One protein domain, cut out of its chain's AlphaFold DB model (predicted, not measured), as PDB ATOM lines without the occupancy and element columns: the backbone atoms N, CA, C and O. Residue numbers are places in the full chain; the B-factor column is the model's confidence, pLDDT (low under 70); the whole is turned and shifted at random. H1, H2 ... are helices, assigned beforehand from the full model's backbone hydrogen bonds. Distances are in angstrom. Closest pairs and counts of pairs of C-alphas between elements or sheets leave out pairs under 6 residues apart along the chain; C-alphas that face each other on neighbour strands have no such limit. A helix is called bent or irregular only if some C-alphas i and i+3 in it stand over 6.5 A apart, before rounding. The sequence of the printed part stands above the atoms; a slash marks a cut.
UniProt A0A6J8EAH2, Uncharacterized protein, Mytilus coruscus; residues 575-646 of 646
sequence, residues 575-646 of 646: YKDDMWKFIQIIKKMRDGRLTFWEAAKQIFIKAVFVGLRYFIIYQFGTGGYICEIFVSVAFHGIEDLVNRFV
ATOM      1  N   TYR A 575     -38.633 -24.532  32.949       57.59
ATOM      2  CA  TYR A 575     -38.796 -23.899  31.617       57.59
ATOM      3  C   TYR A 575     -38.422 -24.810  30.442       57.59
ATOM      4  O   TYR A 575     -38.269 -24.364  29.302       57.59
ATOM      5  N   LYS A 576     -38.214 -26.101  30.715       69.06
ATOM      6  CA  LYS A 576     -37.688 -27.050  29.731       69.06
ATOM      7  C   LYS A 576     -38.632 -27.231  28.541       69.06
ATOM      8  O   LYS A 576     -38.148 -27.311  27.414       69.06
ATOM      9  N   ASP A 577     -39.937 -27.268  28.783       73.38
ATOM     10  CA  ASP A 577     -40.915 -27.663  27.768       73.38
ATOM     11  C   ASP A 577     -41.298 -26.500  26.844       73.38
ATOM     12  O   ASP A 577     -41.400 -26.699  25.635       73.38
ATOM     13  N   ASP A 578     -41.361 -25.266  27.350       77.12
ATOM     14  CA  ASP A 578     -41.551 -24.072  26.512       77.12
ATOM     15  C   ASP A 578     -40.319 -23.780  25.645       77.12
ATOM     16  O   ASP A 578     -40.444 -23.522  24.445       77.12
ATOM     17  N   MET A 579     -39.111 -23.954  26.197       74.12
ATOM     18  CA  MET A 579     -37.869 -23.957  25.413       74.12
ATOM     19  C   MET A 579     -37.869 -25.058  24.342       74.12
ATOM     20  O   MET A 579     -37.391 -24.836  23.228       74.12
ATOM     21  N   TRP A 580     -38.425 -26.238  24.632       79.94
ATOM     22  CA  TRP A 580     -38.518 -27.325  23.655       79.94
ATOM     23  C   TRP A 580     -39.536 -27.018  22.548       79.94
ATOM     24  O   TRP A 580     -39.225 -27.206  21.372       79.94
ATOM     25  N   LYS A 581     -40.703 -26.456  22.894       81.50
ATOM     26  CA  LYS A 581     -41.704 -25.948  21.936       81.50
ATOM     27  C   LYS A 581     -41.110 -24.858  21.030       81.50
ATOM     28  O   LYS A 581     -41.314 -24.907  19.818       81.50
ATOM     29  N   PHE A 582     -40.314 -23.932  21.570       83.25
ATOM     30  CA  PHE A 582     -39.609 -22.907  20.786       83.25
ATOM     31  C   PHE A 582     -38.568 -23.514  19.824       83.25
ATOM     32  O   PHE A 582     -38.529 -23.172  18.640       83.25
ATOM     33  N   ILE A 583     -37.780 -24.491  20.290       84.62
ATOM     34  CA  ILE A 583     -36.830 -25.239  19.448       84.62
ATOM     35  C   ILE A 583     -37.549 -25.993  18.316       84.62
ATOM     36  O   ILE A 583     -37.023 -26.052  17.204       84.62
ATOM     37  N   GLN A 584     -38.751 -26.531  18.554       87.12
ATOM     38  CA  GLN A 584     -39.548 -27.183  17.508       87.12
ATOM     39  C   GLN A 584     -40.038 -26.203  16.434       87.12
ATOM     40  O   GLN A 584     -39.985 -26.545  15.256       87.12
ATOM     41  N   ILE A 585     -40.442 -24.979  16.792       85.88
ATOM     42  CA  ILE A 585     -40.819 -23.942  15.809       85.88
ATOM     43  C   ILE A 585     -39.610 -23.573  14.931       85.88
ATOM     44  O   ILE A 585     -39.713 -23.557  13.704       85.88
ATOM     45  N   ILE A 586     -38.427 -23.390  15.534       85.06
ATOM     46  CA  ILE A 586     -37.175 -23.150  14.792       85.06
ATOM     47  C   ILE A 586     -36.819 -24.336  13.884       85.06
ATOM     48  O   ILE A 586     -36.362 -24.139  12.756       85.06
ATOM     49  N   LYS A 587     -37.046 -25.573  14.341       85.19
ATOM     50  CA  LYS A 587     -36.833 -26.771  13.525       85.19
ATOM     51  C   LYS A 587     -37.797 -26.811  12.331       85.19
ATOM     52  O   LYS A 587     -37.334 -27.021  11.217       85.19
ATOM     53  N   LYS A 588     -39.093 -26.533  12.531       89.00
ATOM     54  CA  LYS A 588     -40.091 -26.466  11.447       89.00
ATOM     55  C   LYS A 588     -39.750 -25.393  10.401       89.00
ATOM     56  O   LYS A 588     -39.837 -25.699   9.215       89.00
ATOM     57  N   MET A 589     -39.290 -24.203  10.813       89.19
ATOM     58  CA  MET A 589     -38.762 -23.176   9.893       89.19
ATOM     59  C   MET A 589     -37.587 -23.695   9.059       89.19
ATOM     60  O   MET A 589     -37.591 -23.602   7.835       89.19
ATOM     61  N   ARG A 590     -36.562 -24.245   9.724       85.12
ATOM     62  CA  ARG A 590     -35.342 -24.738   9.067       85.12
ATOM     63  C   ARG A 590     -35.638 -25.867   8.079       85.12
ATOM     64  O   ARG A 590     -34.991 -25.956   7.043       85.12
ATOM     65  N   ASP A 591     -36.601 -26.717   8.416       88.19
ATOM     66  CA  ASP A 591     -37.006 -27.871   7.616       88.19
ATOM     67  C   ASP A 591     -38.032 -27.480   6.519       88.19
ATOM     68  O   ASP A 591     -38.611 -28.359   5.888       88.19
ATOM     69  N   GLY A 592     -38.277 -26.176   6.297       89.31
ATOM     70  CA  GLY A 592     -39.149 -25.638   5.240       89.31
ATOM     71  C   GLY A 592     -40.654 -25.811   5.478       89.31
ATOM     72  O   GLY A 592     -41.456 -25.403   4.648       89.31
ATOM     73  N   ARG A 593     -41.051 -26.393   6.617       87.25
ATOM     74  CA  ARG A 593     -42.445 -26.746   6.954       87.25
ATOM     75  C   ARG A 593     -43.238 -25.607   7.601       87.25
ATOM     76  O   ARG A 593     -44.350 -25.830   8.067       87.25
ATOM     77  N   LEU A 594     -42.641 -24.425   7.719       88.69
ATOM     78  CA  LEU A 594     -43.266 -23.239   8.292       88.69
ATOM     79  C   LEU A 594     -42.673 -22.012   7.602       88.69
ATOM     80  O   LEU A 594     -41.449 -21.881   7.537       88.69
ATOM     81  N   THR A 595     -43.521 -21.122   7.089       91.75
ATOM     82  CA  THR A 595     -43.048 -19.859   6.513       91.75
ATOM     83  C   THR A 595     -42.468 -18.973   7.619       91.75
ATOM     84  O   THR A 595     -42.815 -19.106   8.795       91.75
ATOM     85  N   PHE A 596     -41.583 -18.042   7.252       82.75
ATOM     86  CA  PHE A 596     -41.013 -17.087   8.209       82.75
ATOM     87  C   PHE A 596     -42.103 -16.289   8.945       82.75
ATOM     88  O   PHE A 596     -41.996 -16.061  10.147       82.75
ATOM     89  N   TRP A 597     -43.170 -15.919   8.232       83.25
ATOM     90  CA  TRP A 597     -44.290 -15.149   8.770       83.25
ATOM     91  C   TRP A 597     -45.115 -15.956   9.780       83.25
ATOM     92  O   TRP A 597     -45.385 -15.479  10.880       83.25
ATOM     93  N   GLU A 598     -45.425 -17.214   9.460       83.88
ATOM     94  CA  GLU A 598     -46.181 -18.103  10.348       83.88
ATOM     95  C   GLU A 598     -45.378 -18.472  11.609       83.88
ATOM     96  O   GLU A 598     -45.897 -18.513  12.725       83.88
ATOM     97  N   ALA A 599     -44.062 -18.637  11.470       86.56
ATOM     98  CA  ALA A 599     -43.178 -18.813  12.612       86.56
ATOM     99  C   ALA A 599     -43.077 -17.556  13.491       86.56
ATOM    100  O   ALA A 599     -43.078 -17.669  14.718       86.56
ATOM    101  N   ALA A 600     -43.008 -16.366  12.885       85.06
ATOM    102  CA  ALA A 600     -43.003 -15.098  13.609       85.06
ATOM    103  C   ALA A 600     -44.312 -14.897  14.391       85.06
ATOM    104  O   ALA A 600     -44.252 -14.554  15.570       85.06
ATOM    105  N   LYS A 601     -45.467 -15.211  13.786       87.56
ATOM    106  CA  LYS A 601     -46.792 -15.222  14.432       87.56
ATOM    107  C   LYS A 601     -46.807 -16.134  15.665       87.56
ATOM    108  O   LYS A 601     -47.099 -15.671  16.767       87.56
ATOM    109  N   GLN A 602     -46.390 -17.397  15.527       87.25
ATOM    110  CA  GLN A 602     -46.360 -18.356  16.645       87.25
ATOM    111  C   GLN A 602     -45.363 -17.982  17.756       87.25
ATOM    112  O   GLN A 602     -45.620 -18.250  18.933       87.25
ATOM    113  N   ILE A 603     -44.229 -17.361  17.413       87.62
ATOM    114  CA  ILE A 603     -43.254 -16.861  18.393       87.62
ATOM    115  C   ILE A 603     -43.798 -15.625  19.120       87.62
ATOM    116  O   ILE A 603     -43.674 -15.549  20.341       87.62
ATOM    117  N   PHE A 604     -44.418 -14.688  18.399       88.62
ATOM    118  CA  PHE A 604     -44.990 -13.468  18.966       88.62
ATOM    119  C   PHE A 604     -46.119 -13.783  19.950       88.62
ATOM    120  O   PHE A 604     -46.060 -13.331  21.091       88.62
ATOM    121  N   ILE A 605     -47.073 -14.636  19.555       87.06
ATOM    122  CA  ILE A 605     -48.154 -15.105  20.434       87.06
ATOM    123  C   ILE A 605     -47.555 -15.673  21.729       87.06
ATOM    124  O   ILE A 605     -47.858 -15.190  22.816       87.06
ATOM    125  N   LYS A 606     -46.612 -16.619  21.642       82.88
ATOM    126  CA  LYS A 606     -46.010 -17.228  22.843       82.88
ATOM    127  C   LYS A 606     -45.204 -16.249  23.696       82.88
ATOM    128  O   LYS A 606     -45.219 -16.376  24.917       82.88
ATOM    129  N   ALA A 607     -44.542 -15.262  23.094       83.44
ATOM    130  CA  ALA A 607     -43.860 -14.205  23.837       83.44
ATOM    131  C   ALA A 607     -44.852 -13.316  24.611       83.44
ATOM    132  O   ALA A 607     -44.605 -13.017  25.780       83.44
ATOM    133  N   VAL A 608     -45.990 -12.959  24.002       88.00
ATOM    134  CA  VAL A 608     -47.076 -12.216  24.664       88.00
ATOM    135  C   VAL A 608     -47.676 -13.034  25.809       88.00
ATOM    136  O   VAL A 608     -47.777 -12.519  26.917       88.00
ATOM    137  N   PHE A 609     -47.985 -14.317  25.598       83.81
ATOM    138  CA  PHE A 609     -48.519 -15.201  26.644       83.81
ATOM    139  C   PHE A 609     -47.555 -15.370  27.836       83.81
ATOM    140  O   PHE A 609     -47.979 -15.277  28.988       83.81
ATOM    141  N   VAL A 610     -46.252 -15.561  27.587       84.50
ATOM    142  CA  VAL A 610     -45.238 -15.632  28.658       84.50
ATOM    143  C   VAL A 610     -45.106 -14.292  29.386       84.50
ATOM    144  O   VAL A 610     -45.044 -14.279  30.614       84.50
ATOM    145  N   GLY A 611     -45.106 -13.169  28.659       86.31
ATOM    146  CA  GLY A 611     -45.056 -11.827  29.243       86.31
ATOM    147  C   GLY A 611     -46.275 -11.511  30.111       86.31
ATOM    148  O   GLY A 611     -46.117 -11.028  31.230       86.31
ATOM    149  N   LEU A 612     -47.479 -11.850  29.642       84.75
ATOM    150  CA  LEU A 612     -48.731 -11.636  30.366       84.75
ATOM    151  C   LEU A 612     -48.801 -12.504  31.632       84.75
ATOM    152  O   LEU A 612     -49.158 -12.006  32.697       84.75
ATOM    153  N   ARG A 613     -48.362 -13.771  31.556       81.62
ATOM    154  CA  ARG A 613     -48.247 -14.648  32.733       81.62
ATOM    155  C   ARG A 613     -47.255 -14.097  33.763       81.62
ATOM    156  O   ARG A 613     -47.552 -14.116  34.953       81.62
ATOM    157  N   TYR A 614     -46.107 -13.576  33.323       76.00
ATOM    158  CA  TYR A 614     -45.146 -12.910  34.212       76.00
ATOM    159  C   TYR A 614     -45.723 -11.642  34.851       76.00
ATOM    160  O   TYR A 614     -45.522 -11.430  36.042       76.00
ATOM    161  N   PHE A 615     -46.457 -10.825  34.090       81.88
ATOM    162  CA  PHE A 615     -47.092  -9.608  34.595       81.88
ATOM    163  C   PHE A 615     -48.147  -9.915  35.668       81.88
ATOM    164  O   PHE A 615     -48.149  -9.274  36.714       81.88
ATOM    165  N   ILE A 616     -48.986 -10.935  35.462       79.00
ATOM    166  CA  ILE A 616     -49.990 -11.361  36.450       79.00
ATOM    167  C   ILE A 616     -49.317 -11.901  37.723       79.00
ATOM    168  O   ILE A 616     -49.658 -11.467  38.818       79.00
ATOM    169  N   ILE A 617     -48.312 -12.779  37.601       78.69
ATOM    170  CA  ILE A 617     -47.565 -13.299  38.765       78.69
ATOM    171  C   ILE A 617     -46.867 -12.163  39.537       78.69
ATOM    172  O   ILE A 617     -46.782 -12.214  40.762       78.69
ATOM    173  N   TYR A 618     -46.380 -11.138  38.834       78.94
ATOM    174  CA  TYR A 618     -45.744  -9.973  39.450       78.94
ATOM    175  C   TYR A 618     -46.744  -9.075  40.194       78.94
ATOM    176  O   TYR A 618     -46.443  -8.631  41.295       78.94
ATOM    177  N   GLN A 619     -47.929  -8.823  39.623       76.12
ATOM    178  CA  GLN A 619     -48.929  -7.924  40.216       76.12
ATOM    179  C   GLN A 619     -49.720  -8.548  41.375       76.12
ATOM    180  O   GLN A 619     -50.076  -7.842  42.311       76.12
ATOM    181  N   PHE A 620     -50.000  -9.854  41.329       79.56
ATOM    182  CA  PHE A 620     -50.846 -10.528  42.329       79.56
ATOM    183  C   PHE A 620     -50.058 -11.322  43.386       79.56
ATOM    184  O   PHE A 620     -50.648 -11.875  44.313       79.56
ATOM    185  N   GLY A 621     -48.726 -11.362  43.276       66.75
ATOM    186  CA  GLY A 621     -47.854 -12.082  44.202       66.75
ATOM    187  C   GLY A 621     -47.986 -13.608  44.119       66.75
ATOM    188  O   GLY A 621     -48.835 -14.172  43.432       66.75
ATOM    189  N   THR A 622     -47.120 -14.323  44.838       57.41
ATOM    190  CA  THR A 622     -47.064 -15.799  44.810       57.41
ATOM    191  C   THR A 622     -48.083 -16.486  45.733       57.41
ATOM    192  O   THR A 622     -47.980 -17.689  45.967       57.41
ATOM    193  N   GLY A 623     -49.035 -15.740  46.297       53.59
ATOM    194  CA  GLY A 623     -49.899 -16.165  47.402       53.59
ATOM    195  C   GLY A 623     -51.335 -16.501  47.000       53.59
ATOM    196  O   GLY A 623     -52.258 -15.872  47.500       53.59
ATOM    197  N   GLY A 624     -51.554 -17.491  46.127       50.91
ATOM    198  CA  GLY A 624     -52.921 -17.948  45.841       50.91
ATOM    199  C   GLY A 624     -53.047 -19.033  44.773       50.91
ATOM    200  O   GLY A 624     -53.112 -18.730  43.584       50.91
ATOM    201  N   TYR A 625     -53.199 -20.294  45.194       56.69
ATOM    202  CA  TYR A 625     -53.518 -21.420  44.295       56.69
ATOM    203  C   TYR A 625     -54.814 -21.197  43.487       56.69
ATOM    204  O   TYR A 625     -54.925 -21.651  42.351       56.69
ATOM    205  N   ILE A 626     -55.771 -20.449  44.047       55.94
ATOM    206  CA  ILE A 626     -57.049 -20.111  43.400       55.94
ATOM    207  C   ILE A 626     -56.826 -19.199  42.176       55.94
ATOM    208  O   ILE A 626     -57.477 -19.385  41.146       55.94
ATOM    209  N   CYS A 627     -55.847 -18.284  42.230       54.84
ATOM    210  CA  CYS A 627     -55.484 -17.445  41.086       54.84
ATOM    211  C   CYS A 627     -54.864 -18.257  39.941       54.84
ATOM    212  O   CYS A 627     -55.195 -17.998  38.789       54.84
ATOM    213  N   GLU A 628     -54.014 -19.261  40.207       57.09
ATOM    214  CA  GLU A 628     -53.454 -20.088  39.122       57.09
ATOM    215  C   GLU A 628     -54.539 -20.872  38.365       57.09
ATOM    216  O   GLU A 628     -54.421 -21.029  37.148       57.09
ATOM    217  N   ILE A 629     -55.613 -21.307  39.035       69.25
ATOM    218  CA  ILE A 629     -56.735 -22.011  38.393       69.25
ATOM    219  C   ILE A 629     -57.560 -21.044  37.533       69.25
ATOM    220  O   ILE A 629     -57.728 -21.300  36.340       69.25
ATOM    221  N   PHE A 630     -58.005 -19.908  38.084       64.12
ATOM    222  CA  PHE A 630     -58.774 -18.913  37.321       64.12
ATOM    223  C   PHE A 630     -57.995 -18.360  36.121       64.12
ATOM    224  O   PHE A 630     -58.539 -18.262  35.022       64.12
ATOM    225  N   VAL A 631     -56.700 -18.077  36.298       69.88
ATOM    226  CA  VAL A 631     -55.807 -17.676  35.202       69.88
ATOM    227  C   VAL A 631     -55.682 -18.803  34.174       69.88
ATOM    228  O   VAL A 631     -55.815 -18.543  32.984       69.88
ATOM    229  N   SER A 632     -55.498 -20.062  34.581       69.12
ATOM    230  CA  SER A 632     -55.362 -21.177  33.627       69.12
ATOM    231  C   SER A 632     -56.634 -21.441  32.812       69.12
ATOM    232  O   SER A 632     -56.526 -21.757  31.625       69.12
ATOM    233  N   VAL A 633     -57.819 -21.280  33.413       72.00
ATOM    234  CA  VAL A 633     -59.123 -21.431  32.740       72.00
ATOM    235  C   VAL A 633     -59.383 -20.270  31.776       72.00
ATOM    236  O   VAL A 633     -59.666 -20.507  30.602       72.00
ATOM    237  N   ALA A 634     -59.202 -19.022  32.223       69.56
ATOM    238  CA  ALA A 634     -59.355 -17.848  31.361       69.56
ATOM    239  C   ALA A 634     -58.383 -17.884  30.166       69.56
ATOM    240  O   ALA A 634     -58.759 -17.560  29.041       69.56
ATOM    241  N   PHE A 635     -57.145 -18.338  30.384       72.12
ATOM    242  CA  PHE A 635     -56.146 -18.445  29.324       72.12
ATOM    243  C   PHE A 635     -56.419 -19.598  28.348       72.12
ATOM    244  O   PHE A 635     -56.142 -19.419  27.167       72.12
ATOM    245  N   HIS A 636     -57.004 -20.726  28.779       71.38
ATOM    246  CA  HIS A 636     -57.474 -21.759  27.840       71.38
ATOM    247  C   HIS A 636     -58.608 -21.239  26.951       71.38
ATOM    248  O   HIS A 636     -58.583 -21.476  25.747       71.38
ATOM    249  N   GLY A 637     -59.556 -20.478  27.513       73.75
ATOM    250  CA  GLY A 637     -60.612 -19.832  26.727       73.75
ATOM    251  C   GLY A 637     -60.059 -18.852  25.686       73.75
ATOM    252  O   GLY A 637     -60.501 -18.853  24.541       73.75
ATOM    253  N   ILE A 638     -59.046 -18.058  26.051       68.81
ATOM    254  CA  ILE A 638     -58.377 -17.129  25.125       68.81
ATOM    255  C   ILE A 638     -57.538 -17.879  24.077       68.81
ATOM    256  O   ILE A 638     -57.548 -17.484  22.915       68.81
ATOM    257  N   GLU A 639     -56.822 -18.949  24.443       61.75
ATOM    258  CA  GLU A 639     -56.045 -19.752  23.486       61.75
ATOM    259  C   GLU A 639     -56.965 -20.457  22.475       61.75
ATOM    260  O   GLU A 639     -56.678 -20.415  21.279       61.75
ATOM    261  N   ASP A 640     -58.107 -21.009  22.901       62.66
ATOM    262  CA  ASP A 640     -59.091 -21.607  21.989       62.66
ATOM    263  C   ASP A 640     -59.772 -20.552  21.095       62.66
ATOM    264  O   ASP A 640     -59.892 -20.752  19.889       62.66
ATOM    265  N   LEU A 641     -60.127 -19.380  21.637       59.34
ATOM    266  CA  LEU A 641     -60.687 -18.272  20.851       59.34
ATOM    267  C   LEU A 641     -59.694 -17.752  19.795       59.34
ATOM    268  O   LEU A 641     -60.077 -17.517  18.650       59.34
ATOM    269  N   VAL A 642     -58.414 -17.606  20.153       65.00
ATOM    270  CA  VAL A 642     -57.352 -17.198  19.218       65.00
ATOM    271  C   VAL A 642     -57.092 -18.284  18.172       65.00
ATOM    272  O   VAL A 642     -56.907 -17.949  17.006       65.00
ATOM    273  N   ASN A 643     -57.128 -19.566  18.543       61.91
ATOM    274  CA  ASN A 643     -56.970 -20.674  17.596       61.91
ATOM    275  C   ASN A 643     -58.175 -20.839  16.652       61.91
ATOM    276  O   ASN A 643     -57.986 -21.309  15.538       61.91
ATOM    277  N   ARG A 644     -59.390 -20.434  17.055       63.94
ATOM    278  CA  ARG A 644     -60.580 -20.376  16.178       63.94
ATOM    279  C   ARG A 644     -60.612 -19.148  15.261       63.94
ATOM    280  O   ARG A 644     -61.356 -19.144  14.287       63.94
ATOM    281  N   PHE A 645     -59.856 -18.101  15.591       49.09
ATOM    282  CA  PHE A 645     -59.746 -16.866  14.804       49.09
ATOM    283  C   PHE A 645     -58.590 -16.899  13.781       49.09
ATOM    284  O   PHE A 645     -58.500 -16.024  12.919       49.09
ATOM    285  N   VAL A 646     -57.685 -17.879  13.896       58.75
ATOM    286  CA  VAL A 646     -56.491 -18.076  13.052       58.75
ATOM    287  C   VAL A 646     -56.745 -19.068  11.926       58.75
ATOM    288  O   VAL A 646     -56.214 -18.763  10.832       58.75
TER     289      VAL A 646
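Overview. This is residues 575 to 646 of the 646 residues of an uncharacterized protein of Mytilus coruscus (UniProt A0A6J8EAH2). Three helices run to and fro in a loose, open zigzag: H2, the longest, makes the spine, H1 packs as a hairpin on its first part, and H3 folds back beside H2 without touching it. H1 and H3 stay apart from each other, and the turn from H2 to H3 sticks out at one end with residues 618 to 626. The printed part has 72 residues, with three named helices in the order H1, H2, H3 and no named strand; its class is all helix. The whole is loose, with a radius of gyration of the C-alphas of 14.5 A, and elongated, spanning 44 by 27 by 16 A.

Arrangement. H1, residues 575 to 590, touches H2, residues 596 to 620, with 7 pairs of C-alphas within 8 A. The closest C-alphas of the two are those of Ile 585 and Ala 599, 6.5 A apart. H1 touches H2 with residues 582 to 589 alone, and H2 touches H1 with residues 596 to 603 alone. The two helices run opposite ways at a shallow tilt of 15 degrees and form a helical hairpin, with their centres 14.3 A apart. H3, residues 625 to 645, touches no helix but is near H2, with 15 pairs of C-alphas within 10 A; the closest C-alphas of H2 and H3 are 8.4 A apart. H1 and H3 are apart. In H1, H2 and H3, every O i to N i+4 pair is within hydrogen-bond range.

Along the chain. H1 begins at C-alpha 575, at (-38.796, -23.899, 31.617), and measures 22.8 A from first to last C-alpha. After five linking residues, H2 runs from Phe 596, with its C-alpha at (-41.013, -17.087, 8.209), to Phe 620, a length of 36.1 A. After four more, H3 runs from Tyr 625 to Phe 645, 30.5 A long, and ends at C-alpha 645, at (-59.746, -16.866, 14.804). None of the helices is bent.

Size, cuts and confidence. The two C-alphas farthest apart are those of Gly 592 and Gly 623, at 44.5 A. The first and last printed C-alphas, those of Tyr 575 and Val 646, are 26.3 A apart, and Val 646 is the chain's last residue. The printed part has no cut, and both links are tight. Residues 618 to 626 stand free, of which 618 to 620 belong to H2; without them the body spans 40 by 28 by 15 A. The mean pLDDT of the printed part is 75.7, and that of H3 is 64. Confidence is under 70 at 24 residues: 575 to 576, 621 to 632, 634, and 638 to 646.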